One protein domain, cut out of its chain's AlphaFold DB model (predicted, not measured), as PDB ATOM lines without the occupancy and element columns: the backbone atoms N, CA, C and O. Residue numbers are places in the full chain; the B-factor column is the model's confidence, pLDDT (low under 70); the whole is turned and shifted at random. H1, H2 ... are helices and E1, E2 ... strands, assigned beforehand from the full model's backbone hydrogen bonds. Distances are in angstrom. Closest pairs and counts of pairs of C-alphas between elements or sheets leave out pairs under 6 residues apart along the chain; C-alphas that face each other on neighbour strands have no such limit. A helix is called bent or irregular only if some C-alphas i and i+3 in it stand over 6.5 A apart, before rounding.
ATOM      1  N   ALA A  26      52.532 -40.839 -16.645       82.25
ATOM      2  CA  ALA A  26      51.202 -40.487 -17.109       82.25
ATOM      3  C   ALA A  26      50.333 -40.063 -15.917       82.25
ATOM      4  O   ALA A  26      50.369 -40.675 -14.848       82.25
ATOM      5  N   ALA A  27      49.504 -39.036 -16.110       84.00
ATOM      6  CA  ALA A  27      48.574 -38.583 -15.076       84.00
ATOM      7  C   ALA A  27      47.623 -39.709 -14.624       84.00
ATOM      8  O   ALA A  27      47.320 -39.811 -13.441       84.00
ATOM      9  N   ALA A  28      47.204 -40.590 -15.537       84.69
ATOM     10  CA  ALA A  28      46.350 -41.731 -15.208       84.69
ATOM     11  C   ALA A  28      47.006 -42.687 -14.193       84.69
ATOM     12  O   ALA A  28      46.370 -43.055 -13.210       84.69
ATOM     13  N   ASP A  29      48.293 -43.002 -14.370       88.94
ATOM     14  CA  ASP A  29      49.025 -43.905 -13.471       88.94
ATOM     15  C   ASP A  29      49.159 -43.306 -12.063       88.94
ATOM     16  O   ASP A  29      49.012 -43.998 -11.054       88.94
ATOM     17  N   LEU A  30      49.413 -41.996 -11.984       90.25
ATOM     18  CA  LEU A  30      49.501 -41.275 -10.713       90.25
ATOM     19  C   LEU A  30      48.145 -41.184 -10.014       90.25
ATOM     20  O   LEU A  30      48.077 -41.353  -8.796       90.25
ATOM     21  N   LEU A  31      47.074 -40.953 -10.778       90.94
ATOM     22  CA  LEU A  31      45.712 -40.976 -10.256       90.94
ATOM     23  C   LEU A  31      45.403 -42.353  -9.666       90.94
ATOM     24  O   LEU A  31      44.970 -42.425  -8.519       90.94
ATOM     25  N   ASP A  32      45.698 -43.432 -10.393       91.62
ATOM     26  CA  ASP A  32      45.511 -44.808  -9.923       91.62
ATOM     27  C   ASP A  32      46.292 -45.094  -8.636       91.62
ATOM     28  O   ASP A  32      45.732 -45.641  -7.683       91.62
ATOM     29  N   CYS A  33      47.545 -44.639  -8.556       91.69
ATOM     30  CA  CYS A  33      48.370 -44.741  -7.351       91.69
ATOM     31  C   CYS A  33      47.783 -43.971  -6.152       91.69
ATOM     32  O   CYS A  33      47.976 -44.370  -5.002       91.69
ATOM     33  N   ALA A  34      47.079 -42.863  -6.398       93.88
ATOM     34  CA  ALA A  34      46.538 -41.988  -5.361       93.88
ATOM     35  C   ALA A  34      45.063 -42.254  -5.003       93.88
ATOM     36  O   ALA A  34      44.586 -41.736  -3.992       93.88
ATOM     37  N   LYS A  35      44.346 -43.102  -5.758       93.69
ATOM     38  CA  LYS A  35      42.914 -43.414  -5.549       93.69
ATOM     39  C   LYS A  35      42.568 -43.779  -4.106       93.69
ATOM     40  O   LYS A  35      41.600 -43.253  -3.562       93.69
ATOM     41  N   LEU A  36      43.360 -44.652  -3.475       93.44
ATOM     42  CA  LEU A  36      43.126 -45.073  -2.088       93.44
ATOM     43  C   LEU A  36      43.241 -43.903  -1.104       93.44
ATOM     44  O   LEU A  36      42.440 -43.792  -0.178       93.44
ATOM     45  N   TRP A  37      44.204 -43.009  -1.325       96.50
ATOM     46  CA  TRP A  37      44.398 -41.831  -0.486       96.50
ATOM     47  C   TRP A  37      43.252 -40.824  -0.650       96.50
ATOM     48  O   TRP A  37      42.745 -40.317   0.350       96.50
ATOM     49  N   PHE A  38      42.790 -40.589  -1.884       95.25
ATOM     50  CA  PHE A  38      41.617 -39.748  -2.146       95.25
ATOM     51  C   PHE A  38      40.367 -40.295  -1.453       95.25
ATOM     52  O   PHE A  38      39.713 -39.558  -0.715       95.25
ATOM     53  N   GLY A  39      40.102 -41.599  -1.593       93.38
ATOM     54  CA  GLY A  39      38.981 -42.260  -0.925       93.38
ATOM     55  C   GLY A  39      39.025 -42.106   0.597       93.38
ATOM     56  O   GLY A  39      38.028 -41.728   1.207       93.38
ATOM     57  N   ALA A  40      40.197 -42.293   1.211       93.62
ATOM     58  CA  ALA A  40      40.384 -42.113   2.652       93.62
ATOM     59  C   ALA A  40      40.175 -40.661   3.130       93.62
ATOM     60  O   ALA A  40      39.900 -40.432   4.307       93.62
ATOM     61  N   ARG A  41      40.303 -39.675   2.234       93.56
ATOM     62  CA  ARG A  41      40.047 -38.249   2.504       93.56
ATOM     63  C   ARG A  41      38.662 -37.785   2.048       93.56
ATOM     64  O   ARG A  41      38.366 -36.598   2.150       93.56
ATOM     65  N   GLY A  42      37.825 -38.703   1.565       93.31
ATOM     66  CA  GLY A  42      36.484 -38.400   1.077       93.31
ATOM     67  C   GLY A  42      36.460 -37.635  -0.248       93.31
ATOM     68  O   GLY A  42      35.427 -37.063  -0.579       93.31
ATOM     69  N   ILE A  43      37.569 -37.606  -0.992       94.62
ATOM     70  CA  ILE A  43      37.664 -36.972  -2.312       94.62
ATOM     71  C   ILE A  43      37.262 -37.994  -3.376       94.62
ATOM     72  O   ILE A  43      37.792 -39.106  -3.378       94.62
ATOM     73  N   ASP A  44      36.387 -37.601  -4.299       94.62
ATOM     74  CA  ASP A  44      36.015 -38.394  -5.469       94.62
ATOM     75  C   ASP A  44      37.125 -38.359  -6.538       94.62
ATOM     76  O   ASP A  44      37.298 -37.324  -7.197       94.62
ATOM     77  N   PRO A  45      37.855 -39.471  -6.776       92.75
ATOM     78  CA  PRO A  45      38.914 -39.538  -7.775       92.75
ATOM     79  C   PRO A  45      38.438 -39.220  -9.195       92.75
ATOM     80  O   PRO A  45      39.254 -38.795 -10.009       92.75
ATOM     81  N   ALA A  46      37.153 -39.409  -9.516       92.31
ATOM     82  CA  ALA A  46      36.613 -39.101 -10.842       92.31
ATOM     83  C   ALA A  46      36.553 -37.591 -11.124       92.31
ATOM     84  O   ALA A  46      36.516 -37.172 -12.278       92.31
ATOM     85  N   THR A  47      36.566 -36.772 -10.071       94.31
ATOM     86  CA  THR A  47      36.503 -35.306 -10.158       94.31
ATOM     87  C   THR A  47      37.867 -34.636 -10.019       94.31
ATOM     88  O   THR A  47      37.974 -33.415 -10.141       94.31
ATOM     89  N   VAL A  48      38.906 -35.422  -9.735       94.94
ATOM     90  CA  VAL A  48      40.240 -34.921  -9.423       94.94
ATOM     91  C   VAL A  48      40.928 -34.392 -10.682       94.94
ATOM     92  O   VAL A  48      41.124 -35.108 -11.662       94.94
ATOM     93  N   ALA A  49      41.358 -33.135 -10.616       93.94
ATOM     94  CA  ALA A  49      42.202 -32.488 -11.610       93.94
ATOM     95  C   ALA A  49      43.462 -31.949 -10.928       93.94
ATOM     96  O   ALA A  49      43.379 -31.287  -9.892       93.94
ATOM     97  N   PHE A  50      44.634 -32.231 -11.496       95.50
ATOM     98  CA  PHE A  50      45.911 -31.894 -10.872       95.50
ATOM     99  C   PHE A  50      47.014 -31.598 -11.879       95.50
ATOM    100  O   PHE A  50      46.982 -32.042 -13.026       95.50
ATOM    101  N   ASN A  51      48.028 -30.892 -11.393       95.19
ATOM    102  CA  ASN A  51      49.315 -30.728 -12.043       95.19
ATOM    103  C   ASN A  51      50.355 -31.648 -11.393       95.19
ATOM    104  O   ASN A  51      50.298 -31.948 -10.198       95.19
ATOM    105  N   VAL A  52      51.319 -32.088 -12.202       94.50
ATOM    106  CA  VAL A  52      52.408 -32.980 -11.788       94.50
ATOM    107  C   VAL A  52      53.731 -32.229 -11.839       94.50
ATOM    108  O   VAL A  52      54.073 -31.605 -12.845       94.50
ATOM    109  N   TYR A  53      54.499 -32.339 -10.761       94.06
ATOM    110  CA  TYR A  53      55.817 -31.743 -10.607       94.06
ATOM    111  C   TYR A  53      56.850 -32.841 -10.345       94.06
ATOM    112  O   TYR A  53      56.972 -33.359  -9.238       94.06
ATOM    113  N   GLU A  54      57.608 -33.185 -11.386       92.44
ATOM    114  CA  GLU A  54      58.600 -34.276 -11.361       92.44
ATOM    115  C   GLU A  54      60.002 -33.830 -10.916       92.44
ATOM    116  O   GLU A  54      60.933 -34.631 -10.850       92.44
ATOM    117  N   ASP A  55      60.183 -32.538 -10.643       91.06
ATOM    118  CA  ASP A  55      61.452 -32.012 -10.153       91.06
ATOM    119  C   ASP A  55      61.685 -32.496  -8.717       91.06
ATOM    120  O   ASP A  55      61.058 -32.003  -7.778       91.06
ATOM    121  N   ALA A  56      62.619 -33.435  -8.540       90.69
ATOM    122  CA  ALA A  56      62.963 -34.018  -7.242       90.69
ATOM    123  C   ALA A  56      63.400 -32.976  -6.193       90.69
ATOM    124  O   ALA A  56      63.399 -33.255  -4.997       90.69
ATOM    125  N   ARG A  57      63.769 -31.753  -6.606       93.25
ATOM    126  CA  ARG A  57      64.077 -30.662  -5.669       93.25
ATOM    127  C   ARG A  57      62.827 -30.149  -4.957       93.25
ATOM    128  O   ARG A  57      62.946 -29.716  -3.811       93.25
ATOM    129  N   LEU A  58      61.665 -30.233  -5.609       95.69
ATOM    130  CA  LEU A  58      60.371 -29.780  -5.096       95.69
ATOM    131  C   LEU A  58      59.727 -30.762  -4.115       95.69
ATOM    132  O   LEU A  58      58.942 -30.323  -3.276       95.69
ATOM    133  N   ALA A  59      60.063 -32.049  -4.203       95.81
ATOM    134  CA  ALA A  59      59.598 -33.083  -3.284       95.81
ATOM    135  C   ALA A  59      60.520 -33.199  -2.061       95.81
ATOM    136  O   ALA A  59      61.737 -33.009  -2.162       95.81
ATOM    137  N   ARG A  60      59.963 -33.505  -0.890       94.62
ATOM    138  CA  ARG A  60      60.715 -33.892   0.308       94.62
ATOM    139  C   ARG A  60      61.387 -35.242   0.094       94.62
ATOM    140  O   ARG A  60      62.554 -35.391   0.454       94.62
ATOM    141  N   ASN A  61      60.685 -36.185  -0.530       93.50
ATOM    142  CA  ASN A  61      61.240 -37.475  -0.923       93.50
ATOM    143  C   ASN A  61      61.777 -37.438  -2.365       93.50
ATOM    144  O   ASN A  61      61.057 -37.092  -3.296       93.50
ATOM    145  N   SER A  62      63.036 -37.836  -2.565       88.56
ATOM    146  CA  SER A  62      63.698 -37.818  -3.877       88.56
ATOM    147  C   SER A  62      63.134 -38.820  -4.891       88.56
ATOM    148  O   SER A  62      63.357 -38.647  -6.088       88.56
ATOM    149  N   GLU A  63      62.422 -39.855  -4.438       90.94
ATOM    150  CA  GLU A  63      61.730 -40.823  -5.298       90.94
ATOM    151  C   GLU A  63      60.304 -40.379  -5.661       90.94
ATOM    152  O   GLU A  63      59.664 -41.004  -6.509       90.94
ATOM    153  N   ALA A  64      59.783 -39.330  -5.017       94.25
ATOM    154  CA  ALA A  64      58.409 -38.890  -5.192       94.25
ATOM    155  C   ALA A  64      58.272 -37.788  -6.246       94.25
ATOM    156  O   ALA A  64      59.160 -36.963  -6.464       94.25
ATOM    157  N   VAL A  65      57.093 -37.752  -6.860       95.25
ATOM    158  CA  VAL A  65      56.599 -36.602  -7.615       95.25
ATOM    159  C   VAL A  65      55.581 -35.853  -6.768       95.25
ATOM    160  O   VAL A  65      54.824 -36.467  -6.014       95.25
ATOM    161  N   VAL A  66      55.540 -34.528  -6.895       96.75
ATOM    162  CA  VAL A  66      54.527 -33.724  -6.204       96.75
ATOM    163  C   VAL A  66      53.328 -33.555  -7.123       96.75
ATOM    164  O   VAL A  66      53.462 -33.143  -8.275       96.75
ATOM    165  N   VAL A  67      52.149 -33.859  -6.606       96.81
ATOM    166  CA  VAL A  67      50.864 -33.677  -7.267       96.81
ATOM    167  C   VAL A  67      50.090 -32.614  -6.503       96.81
ATOM    168  O   VAL A  67      49.908 -32.736  -5.293       96.81
ATOM    169  N   VAL A  68      49.641 -31.570  -7.194       97.69
ATOM    170  CA  VAL A  68      48.821 -30.502  -6.603       97.69
ATOM    171  C   VAL A  68      47.562 -30.350  -7.430       97.69
ATOM    172  O   VAL A  68      47.635 -30.299  -8.657       97.69
ATOM    173  N   GLY A  69      46.404 -30.305  -6.784       96.88
ATOM    174  CA  GLY A  69      45.147 -30.295  -7.509       96.88
ATOM    175  C   GLY A  69      43.931 -30.005  -6.657       96.88
ATOM    176  O   GLY A  69      44.029 -29.617  -5.493       96.88
ATOM    177  N   MET A  70      42.772 -30.194  -7.274       97.31
ATOM    178  CA  MET A  70      41.468 -30.068  -6.642       97.31
ATOM    179  C   MET A  70      40.595 -31.266  -7.007       97.31
ATOM    180  O   MET A  70      40.747 -31.852  -8.077       97.31
ATOM    181  N   GLY A  71      39.668 -31.613  -6.124       95.94
ATOM    182  CA  GLY A  71      38.612 -32.593  -6.367       95.94
ATOM    183  C   GLY A  71      37.369 -32.237  -5.561       95.94
ATOM    184  O   GLY A  71      37.396 -31.301  -4.764       95.94
ATOM    185  N   ARG A  72      36.273 -32.961  -5.763       96.06
ATOM    186  CA  ARG A  72      35.043 -32.797  -4.982       96.06
ATOM    187  C   ARG A  72      34.971 -33.812  -3.857       96.06
ATOM    188  O   ARG A  72      35.462 -34.932  -3.996       96.06
ATOM    189  N   ARG A  73      34.331 -33.429  -2.758       94.31
ATOM    190  CA  ARG A  73      33.963 -34.364  -1.696       94.31
ATOM    191  C   ARG A  73      32.759 -35.217  -2.111       94.31
ATOM    192  O   ARG A  73      31.847 -34.700  -2.752       94.31
ATOM    193  N   TYR A  74      32.740 -36.496  -1.727       88.19
ATOM    194  CA  TYR A  74      31.644 -37.423  -2.061       88.19
ATOM    195  C   TYR A  74      30.283 -37.034  -1.462       88.19
ATOM    196  O   TYR A  74      29.248 -37.363  -2.030       88.19
ATOM    197  N   ASP A  75      30.284 -36.404  -0.291       86.31
ATOM    198  CA  ASP A  75      29.103 -36.121   0.532       86.31
ATOM    199  C   ASP A  75      28.520 -34.719   0.293       86.31
ATOM    200  O   ASP A  75      27.302 -34.556   0.306       86.31
ATOM    201  N   THR A  76      29.370 -33.711   0.086       87.00
ATOM    202  CA  THR A  76      28.967 -32.296   0.046       87.00
ATOM    203  C   THR A  76      29.127 -31.629  -1.318       87.00
ATOM    204  O   THR A  76      28.746 -30.470  -1.459       87.00
ATOM    205  N   GLU A  77      29.727 -32.308  -2.302       86.00
ATOM    206  CA  GLU A  77      30.220 -31.724  -3.565       86.00
ATOM    207  C   GLU A  77      31.205 -30.547  -3.396       86.00
ATOM    208  O   GLU A  77      31.601 -29.908  -4.376       86.00
ATOM    209  N   GLU A  78      31.647 -30.269  -2.168       93.62
ATOM    210  CA  GLU A  78      32.583 -29.193  -1.870       93.62
ATOM    211  C   GLU A  78      33.899 -29.420  -2.615       93.62
ATOM    212  O   GLU A  78      34.435 -30.531  -2.650       93.62
ATOM    213  N   THR A  79      34.433 -28.352  -3.211       95.62
ATOM    214  CA  THR A  79      35.743 -28.402  -3.864       95.62
ATOM    215  C   THR A  79      36.840 -28.344  -2.810       95.62
ATOM    216  O   THR A  79      36.919 -27.391  -2.043       95.62
ATOM    217  N   ILE A  80      37.715 -29.344  -2.814       95.12
ATOM    218  CA  ILE A  80      38.825 -29.510  -1.882       95.12
ATOM    219  C   ILE A  80      40.128 -29.426  -2.664       95.12
ATOM    220  O   ILE A  80      40.334 -30.169  -3.625       95.12
ATOM    221  N   GLY A  81      41.020 -28.537  -2.234       96.56
ATOM    222  CA  GLY A  81      42.389 -28.495  -2.731       96.56
ATOM    223  C   GLY A  81      43.243 -29.546  -2.033       96.56
ATOM    224  O   GLY A  81      43.003 -29.894  -0.876       96.56
ATOM    225  N   PHE A  82      44.263 -30.050  -2.712       97.69
ATOM    226  CA  PHE A  82      45.210 -30.984  -2.123       97.69
ATOM    227  C   PHE A  82      46.609 -30.817  -2.704       97.69
ATOM    228  O   PHE A  82      46.798 -30.362  -3.833       97.69
ATOM    229  N   VAL A  83      47.587 -31.251  -1.919       97.75
ATOM    230  CA  VAL A  83      48.962 -31.499  -2.347       97.75
ATOM    231  C   VAL A  83      49.395 -32.853  -1.803       97.75
ATOM    232  O   VAL A  83      49.119 -33.173  -0.648       97.75
ATOM    233  N   ALA A  84      50.041 -33.659  -2.634       97.62
ATOM    234  CA  ALA A  84      50.504 -34.986  -2.270       97.62
ATOM    235  C   ALA A  84      51.856 -35.298  -2.914       97.62
ATOM    236  O   ALA A  84      52.098 -34.968  -4.071       97.62
ATOM    237  N   GLU A  85      52.720 -35.978  -2.175       97.19
ATOM    238  CA  GLU A  85      53.903 -36.641  -2.704       97.19
ATOM    239  C   GLU A  85      53.549 -38.091  -3.024       97.19
ATOM    240  O   GLU A  85      53.117 -38.857  -2.158       97.19
ATOM    241  N   VAL A  86      53.715 -38.461  -4.291       96.69
ATOM    242  CA  VAL A  86      53.363 -39.776  -4.822       96.69
ATOM    243  C   VAL A  86      54.633 -40.458  -5.296       96.69
ATOM    244  O   VAL A  86      55.355 -39.904  -6.121       96.69
ATOM    245  N   ILE A  87      54.894 -41.672  -4.816       94.19
ATOM    246  CA  ILE A  87      55.896 -42.543  -5.431       94.19
ATOM    247  C   ILE A  87      55.156 -43.464  -6.410       94.19
ATOM    248  O   ILE A  87      54.320 -44.267  -5.975       94.19
ATOM    249  N   PRO A  88      55.434 -43.379  -7.722       89.81
ATOM    250  CA  PRO A  88      54.820 -44.253  -8.718       89.81
ATOM    251  C   PRO A  88      54.992 -45.733  -8.352       89.81
ATOM    252  O   PRO A  88      56.081 -46.174  -7.991       89.81
ATOM    253  N   GLY A  89      53.898 -46.495  -8.390       88.25
ATOM    254  CA  GLY A  89      53.873 -47.907  -7.991       88.25
ATOM    255  C   GLY A  89      53.847 -48.173  -6.478       88.25
ATOM    256  O   GLY A  89      53.673 -49.324  -6.086       88.25
ATOM    257  N   ARG A  90      53.981 -47.148  -5.620       91.56
ATOM    258  CA  ARG A  90      53.819 -47.273  -4.154       91.56
ATOM    259  C   ARG A  90      52.634 -46.481  -3.597       91.56
ATOM    260  O   ARG A  90      52.097 -46.865  -2.564       91.56
ATOM    261  N   GLY A  91      52.219 -45.408  -4.270       94.44
ATOM    262  CA  GLY A  91      51.097 -44.565  -3.849       94.44
ATOM    263  C   GLY A  91      51.524 -43.261  -3.173       94.44
ATOM    264  O   GLY A  91      52.668 -42.819  -3.299       94.44
ATOM    265  N   VAL A  92      50.575 -42.624  -2.484       97.00
ATOM    266  CA  VAL A  92      50.808 -41.379  -1.734       97.00
ATOM    267  C   VAL A  92      51.596 -41.686  -0.463       97.00
ATOM    268  O   VAL A  92      51.128 -42.445   0.384       97.00
ATOM    269  N   ILE A  93      52.768 -41.071  -0.317       96.75
ATOM    270  CA  ILE A  93      53.603 -41.192   0.887       96.75
ATOM    271  C   ILE A  93      53.319 -40.085   1.904       96.75
ATOM    272  O   ILE A  93      53.391 -40.311   3.107       96.75
ATOM    273  N   GLU A  94      52.966 -38.896   1.424       96.25
ATOM    274  CA  GLU A  94      52.605 -37.750   2.246       96.25
ATOM    275  C   GLU A  94      51.585 -36.914   1.478       96.25
ATOM    276  O   GLU A  94      51.674 -36.778   0.261       96.25
ATOM    277  N   GLY A  95      50.591 -36.361   2.169       96.12
ATOM    278  CA  GLY A  95      49.630 -35.487   1.520       96.12
ATOM    279  C   GLY A  95      48.772 -34.706   2.499       96.12
ATOM    280  O   GLY A  95      48.409 -35.181   3.584       96.12
ATOM    281  N   ALA A  96      48.393 -33.512   2.071       96.75
ATOM    282  CA  ALA A  96      47.625 -32.556   2.839       96.75
ATOM    283  C   ALA A  96      46.456 -32.003   2.018       96.75
ATOM    284  O   ALA A  96      46.507 -31.931   0.789       96.75
ATOM    285  N   LEU A  97      45.394 -31.623   2.728       96.50
ATOM    286  CA  LEU A  97      44.295 -30.859   2.150       96.50
ATOM    287  C   LEU A  97      44.616 -29.373   2.273       96.50
ATOM    288  O   LEU A  97      45.105 -28.933   3.314       96.50
ATOM    289  N   LEU A  98      44.309 -28.622   1.226       95.94
ATOM    290  CA  LEU A  98      44.518 -27.188   1.140       95.94
ATOM    291  C   LEU A  98      43.196 -26.462   1.389       95.94
ATOM    292  O   LEU A  98      42.199 -26.732   0.715       95.94
ATOM    293  N   HIS A  99      43.208 -25.546   2.352       91.50
ATOM    294  CA  HIS A  99      42.081 -24.696   2.717       91.50
ATOM    295  C   HIS A  99      42.537 -23.232   2.723       91.50
ATOM    296  O   HIS A  99      43.437 -22.905   3.489       91.50
ATOM    297  N   PRO A 100      41.939 -22.354   1.904       92.69
ATOM    298  CA  PRO A 100      40.898 -22.650   0.919       92.69
ATOM    299  C   PRO A 100      41.418 -23.494  -0.260       92.69
ATOM    300  O   PRO A 100      42.609 -23.492  -0.573       92.69
ATOM    301  N   ALA A 101      40.513 -24.179  -0.967       93.56
ATOM    302  CA  ALA A 101      40.865 -25.002  -2.132       93.56
ATOM    303  C   ALA A 101      41.596 -24.218  -3.237       93.56
ATOM    304  O   ALA A 101      42.413 -24.774  -3.971       93.56
ATOM    305  N   THR A 102      41.359 -22.906  -3.312       93.62
ATOM    306  CA  THR A 102      42.012 -21.979  -4.243       93.62
ATOM    307  C   THR A 102      43.527 -21.887  -4.056       93.62
ATOM    308  O   THR A 102      44.219 -21.487  -4.991       93.62
ATOM    309  N   LEU A 103      44.085 -22.311  -2.915       94.69
ATOM    310  CA  LEU A 103      45.538 -22.415  -2.739       94.69
ATOM    311  C   LEU A 103      46.175 -23.384  -3.743       94.69
ATOM    312  O   LEU A 103      47.294 -23.141  -4.193       94.69
ATOM    313  N   ALA A 104      45.454 -24.426  -4.171       95.50
ATOM    314  CA  ALA A 104      45.923 -25.329  -5.221       95.50
ATOM    315  C   ALA A 104      46.132 -24.608  -6.567       95.50
ATOM    316  O   ALA A 104      46.954 -25.034  -7.366       95.50
ATOM    317  N   MET A 105      45.442 -23.488  -6.817       94.50
ATOM    318  CA  MET A 105      45.604 -22.693  -8.045       94.50
ATOM    319  C   MET A 105      46.901 -21.869  -8.058       94.50
ATOM    320  O   MET A 105      47.287 -21.338  -9.098       94.50
ATOM    321  N   GLN A 106      47.570 -21.743  -6.907       93.88
ATOM    322  CA  GLN A 106      48.857 -21.055  -6.778       93.88
ATOM    323  C   GLN A 106      50.050 -21.994  -7.013       93.88
ATOM    324  O   GLN A 106      51.204 -21.578  -6.887       93.88
ATOM    325  N   ASP A 107      49.791 -23.254  -7.366       95.31
ATOM    326  CA  ASP A 107      50.782 -24.315  -7.519       95.31
ATOM    327  C   ASP A 107      51.937 -23.957  -8.461       95.31
ATOM    328  O   ASP A 107      53.096 -24.175  -8.122       95.31
ATOM    329  N   LYS A 108      51.665 -23.343  -9.616       95.44
ATOM    330  CA  LYS A 108      52.694 -22.937 -10.586       95.44
ATOM    331  C   LYS A 108      53.614 -21.860 -10.024       95.44
ATOM    332  O   LYS A 108      54.832 -22.034 -10.053       95.44
ATOM    333  N   ALA A 109      53.039 -20.791  -9.473       95.50
ATOM    334  CA  ALA A 109      53.806 -19.707  -8.867       95.50
ATOM    335  C   ALA A 109      54.627 -20.217  -7.672       95.50
ATOM    336  O   ALA A 109      55.790 -19.849  -7.497       95.50
ATOM    337  N   MET A 110      54.051 -21.121  -6.877       96.12
ATOM    338  CA  MET A 110      54.745 -21.720  -5.744       96.12
ATOM    339  C   MET A 110      55.836 -22.695  -6.164       96.12
ATOM    340  O   MET A 110      56.907 -22.685  -5.567       96.12
ATOM    341  N   ALA A 111      55.631 -23.475  -7.223       96.19
ATOM    342  CA  ALA A 111      56.655 -24.350  -7.775       96.19
ATOM    343  C   ALA A 111      57.841 -23.548  -8.319       96.19
ATOM    344  O   ALA A 111      58.989 -23.912  -8.078       96.19
ATOM    345  N   GLU A 112      57.598 -22.433  -9.009       96.00
ATOM    346  CA  GLU A 112      58.664 -21.534  -9.464       96.00
ATOM    347  C   GLU A 112      59.439 -20.935  -8.291       96.00
ATOM    348  O   GLU A 112      60.667 -21.038  -8.244       96.00
ATOM    349  N   ARG A 113      58.732 -20.395  -7.293       94.75
ATOM    350  CA  ARG A 113      59.352 -19.882  -6.067       94.75
ATOM    351  C   ARG A 113      60.166 -20.963  -5.355       94.75
ATOM    352  O   ARG A 113      61.299 -20.717  -4.948       94.75
ATOM    353  N   ALA A 114      59.614 -22.162  -5.219       95.12
ATOM    354  CA  ALA A 114      60.269 -23.276  -4.557       95.12
ATOM    355  C   ALA A 114      61.551 -23.704  -5.287       95.12
ATOM    356  O   ALA A 114      62.569 -23.924  -4.632       95.12
ATOM    357  N   ARG A 115      61.559 -23.706  -6.628       94.00
ATOM    358  CA  ARG A 115      62.780 -23.945  -7.420       94.00
ATOM    359  C   ARG A 115      63.855 -22.895  -7.160       94.00
ATOM    360  O   ARG A 115      65.014 -23.260  -6.988       94.00
ATOM    361  N   LEU A 116      63.476 -21.618  -7.133       94.50
ATOM    362  CA  LEU A 116      64.412 -20.505  -6.942       94.50
ATOM    363  C   LEU A 116      65.029 -20.487  -5.540       94.50
ATOM    364  O   LEU A 116      66.195 -20.140  -5.383       94.50
ATOM    365  N   HIS A 117      64.252 -20.866  -4.528       93.94
ATOM    366  CA  HIS A 117      64.657 -20.785  -3.125       93.94
ATOM    367  C   HIS A 117      65.021 -22.137  -2.502       93.94
ATOM    368  O   HIS A 117      65.212 -22.208  -1.291       93.94
ATOM    369  N   HIS A 118      65.115 -23.203  -3.302       92.50
ATOM    370  CA  HIS A 118      65.385 -24.566  -2.830       92.50
ATOM    371  C   HIS A 118      64.401 -25.052  -1.746       92.50
ATOM    372  O   HIS A 118      64.779 -25.781  -0.828       92.50
ATOM    373  N   LEU A 119      63.133 -24.651  -1.859       94.56
ATOM    374  CA  LEU A 119      62.061 -25.049  -0.947       94.56
ATOM    375  C   LEU A 119      61.307 -26.265  -1.488       94.56
ATOM    376  O   LEU A 119      61.391 -26.601  -2.672       94.56
ATOM    377  N   LYS A 120      60.522 -26.902  -0.617       96.56
ATOM    378  CA  LYS A 120      59.595 -27.968  -1.000       96.56
ATOM    379  C   LYS A 120      58.236 -27.374  -1.336       96.56
ATOM    380  O   LYS A 120      57.766 -26.464  -0.654       96.56
ATOM    381  N   LEU A 121      57.616 -27.870  -2.402       97.06
ATOM    382  CA  LEU A 121      56.373 -27.300  -2.926       97.06
ATOM    383  C   LEU A 121      55.234 -27.415  -1.906       97.06
ATOM    384  O   LEU A 121      54.537 -26.434  -1.649       97.06
ATOM    385  N   MET A 122      55.095 -28.587  -1.286       97.12
ATOM    386  CA  MET A 122      54.097 -28.826  -0.243       97.12
ATOM    387  C   MET A 122      54.263 -27.860   0.936       97.12
ATOM    388  O   MET A 122      53.286 -27.254   1.364       97.12
ATOM    389  N   ASP A 123      55.495 -27.640   1.397       96.19
ATOM    390  CA  ASP A 123      55.791 -26.719   2.504       96.19
ATOM    391  C   ASP A 123      55.396 -25.289   2.158       96.19
ATOM    392  O   ASP A 123      54.796 -24.597   2.975       96.19
ATOM    393  N   GLY A 124      55.700 -24.858   0.932       94.81
ATOM    394  CA  GLY A 124      55.339 -23.533   0.443       94.81
ATOM    395  C   GLY A 124      53.828 -23.305   0.437       94.81
ATOM    396  O   GLY A 124      53.366 -22.273   0.918       94.81
ATOM    397  N   LEU A 125      53.057 -24.278  -0.052       95.69
ATOM    398  CA  LEU A 125      51.593 -24.194  -0.086       95.69
ATOM    399  C   LEU A 125      50.982 -24.209   1.321       95.69
ATOM    400  O   LEU A 125      50.100 -23.407   1.618       95.69
ATOM    401  N   LEU A 126      51.485 -25.065   2.213       95.44
ATOM    402  CA  LEU A 126      51.014 -25.128   3.599       95.44
ATOM    403  C   LEU A 126      51.391 -23.880   4.405       95.44
ATOM    404  O   LEU A 126      50.629 -23.448   5.265       95.44
ATOM    405  N   ALA A 127      52.534 -23.261   4.110       94.38
ATOM    406  CA  ALA A 127      52.926 -22.003   4.734       94.38
ATOM    407  C   ALA A 127      52.045 -20.824   4.294       94.38
ATOM    408  O   ALA A 127      51.872 -19.890   5.072       94.38
ATOM    409  N   LEU A 128      51.496 -20.844   3.071       91.75
ATOM    410  CA  LEU A 128      50.503 -19.850   2.644       91.75
ATOM    411  C   LEU A 128      49.204 -20.009   3.430       91.75
ATOM    412  O   LEU A 128      48.709 -19.032   3.972       91.75
ATOM    413  N   GLN A 129      48.729 -21.246   3.583       92.44
ATOM    414  CA  GLN A 129      47.532 -21.548   4.366       92.44
ATOM    415  C   GLN A 129      47.615 -21.080   5.826       92.44
ATOM    416  O   GLN A 129      46.611 -20.700   6.402       92.44
ATOM    417  N   GLN A 130      48.796 -21.124   6.447       88.81
ATOM    418  CA  GLN A 130      48.977 -20.689   7.839       88.81
ATOM    419  C   GLN A 130      48.987 -19.164   8.024       88.81
ATOM    420  O   GLN A 130      49.039 -18.692   9.159       88.81
ATOM    421  N   ARG A 131      49.038 -18.395   6.930       81.38
ATOM    422  CA  ARG A 131      49.095 -16.926   6.955       81.38
ATOM    423  C   ARG A 131      47.735 -16.265   6.754       81.38
ATOM    424  O   ARG A 131      47.634 -15.074   7.050       81.38
TER     425      ARG A 131
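This is residues 26 to 131 of the 132 residues of an uncharacterized protein of Corticibacter populi (UniProt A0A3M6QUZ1). What does the model look like? A strongly twisted sheet of four strands curls round helix H1 on one face, while helices H2 and H3 cover its other face, making three layers. What builds it? The printed part has 106 residues, with named elements in the order H1 E1 E2 E3 E4 H2 H3, of mixed class. The antiparallel sheet E1 E2 E3 E4 is a meander, each strand the neighbour of the one before. It is compact, with a radius of gyration of the C-alphas of 12.7 A, and flat, spanning 39 by 33 by 18 A.

What comes first? H1, residues 27 to 40, is on the sheet; its closest C-alphas to E4, residues 91 to 98, are those of Cys 33 and Gly 91, 4.4 A apart. How do the strands pair? E1, residues 49 to 53, and E2, residues 65 to 72, form a hairpin, with N 51 and O 68 within hydrogen-bond range at 2.8 A. E3, residues 79 to 87, forms hairpins with E2, where N 67 and O 84 are 2.8 A apart, and with E4, where N 85 and O 94 are 2.8 A apart. What is on the opposite face from H1? H2, residues 101 to 117, runs along the strands over E2 and E3, at a height over the sheet of 9.5 A. H3, residues 121 to 129, runs along them over E3, only just not over E4, where 2 of its C-alphas fall, at a height of 9.2 A. H2 and H3 touch at a steep tilt of 54 degrees, opposite ways, closest at the C-alphas of Ala 111 and Leu 121, 5.7 A. Are the helix backbones complete? Every O i to N i+4 pair is within hydrogen-bond range in H3, but 8 of 10 in H1 and 8 of 13 in H2.

Where does H1 begin? C-alpha 27 is at (48.574, -38.583, -15.076), and H1 is 19.8 A long and irregular, with C-alphas 33 and 36 7.4 A apart. How long are the strands? E1 measures 13.7 A, E2 22.0 A, E3 24.7 A and E4 19.2 A; E4 bends by 70 degrees at residue 94. Where do the last helices end? H2, 24.2 A long, is irregular, with C-alphas 105 and 108 7.5 A apart, and has a kink of 54 degrees near residue 109. H3, 12.8 A long, ends with C-alpha 129 at (47.532, -21.548, 4.366).

How large is it? The two C-alphas farthest apart, those of Asp 75 and Leu 116, are 39.3 A apart. Are there cuts or long links? The printed part has no cut, and the link from E1 to E2, 11 residues, is long. Is confidence low anywhere? No printed residue is under 70.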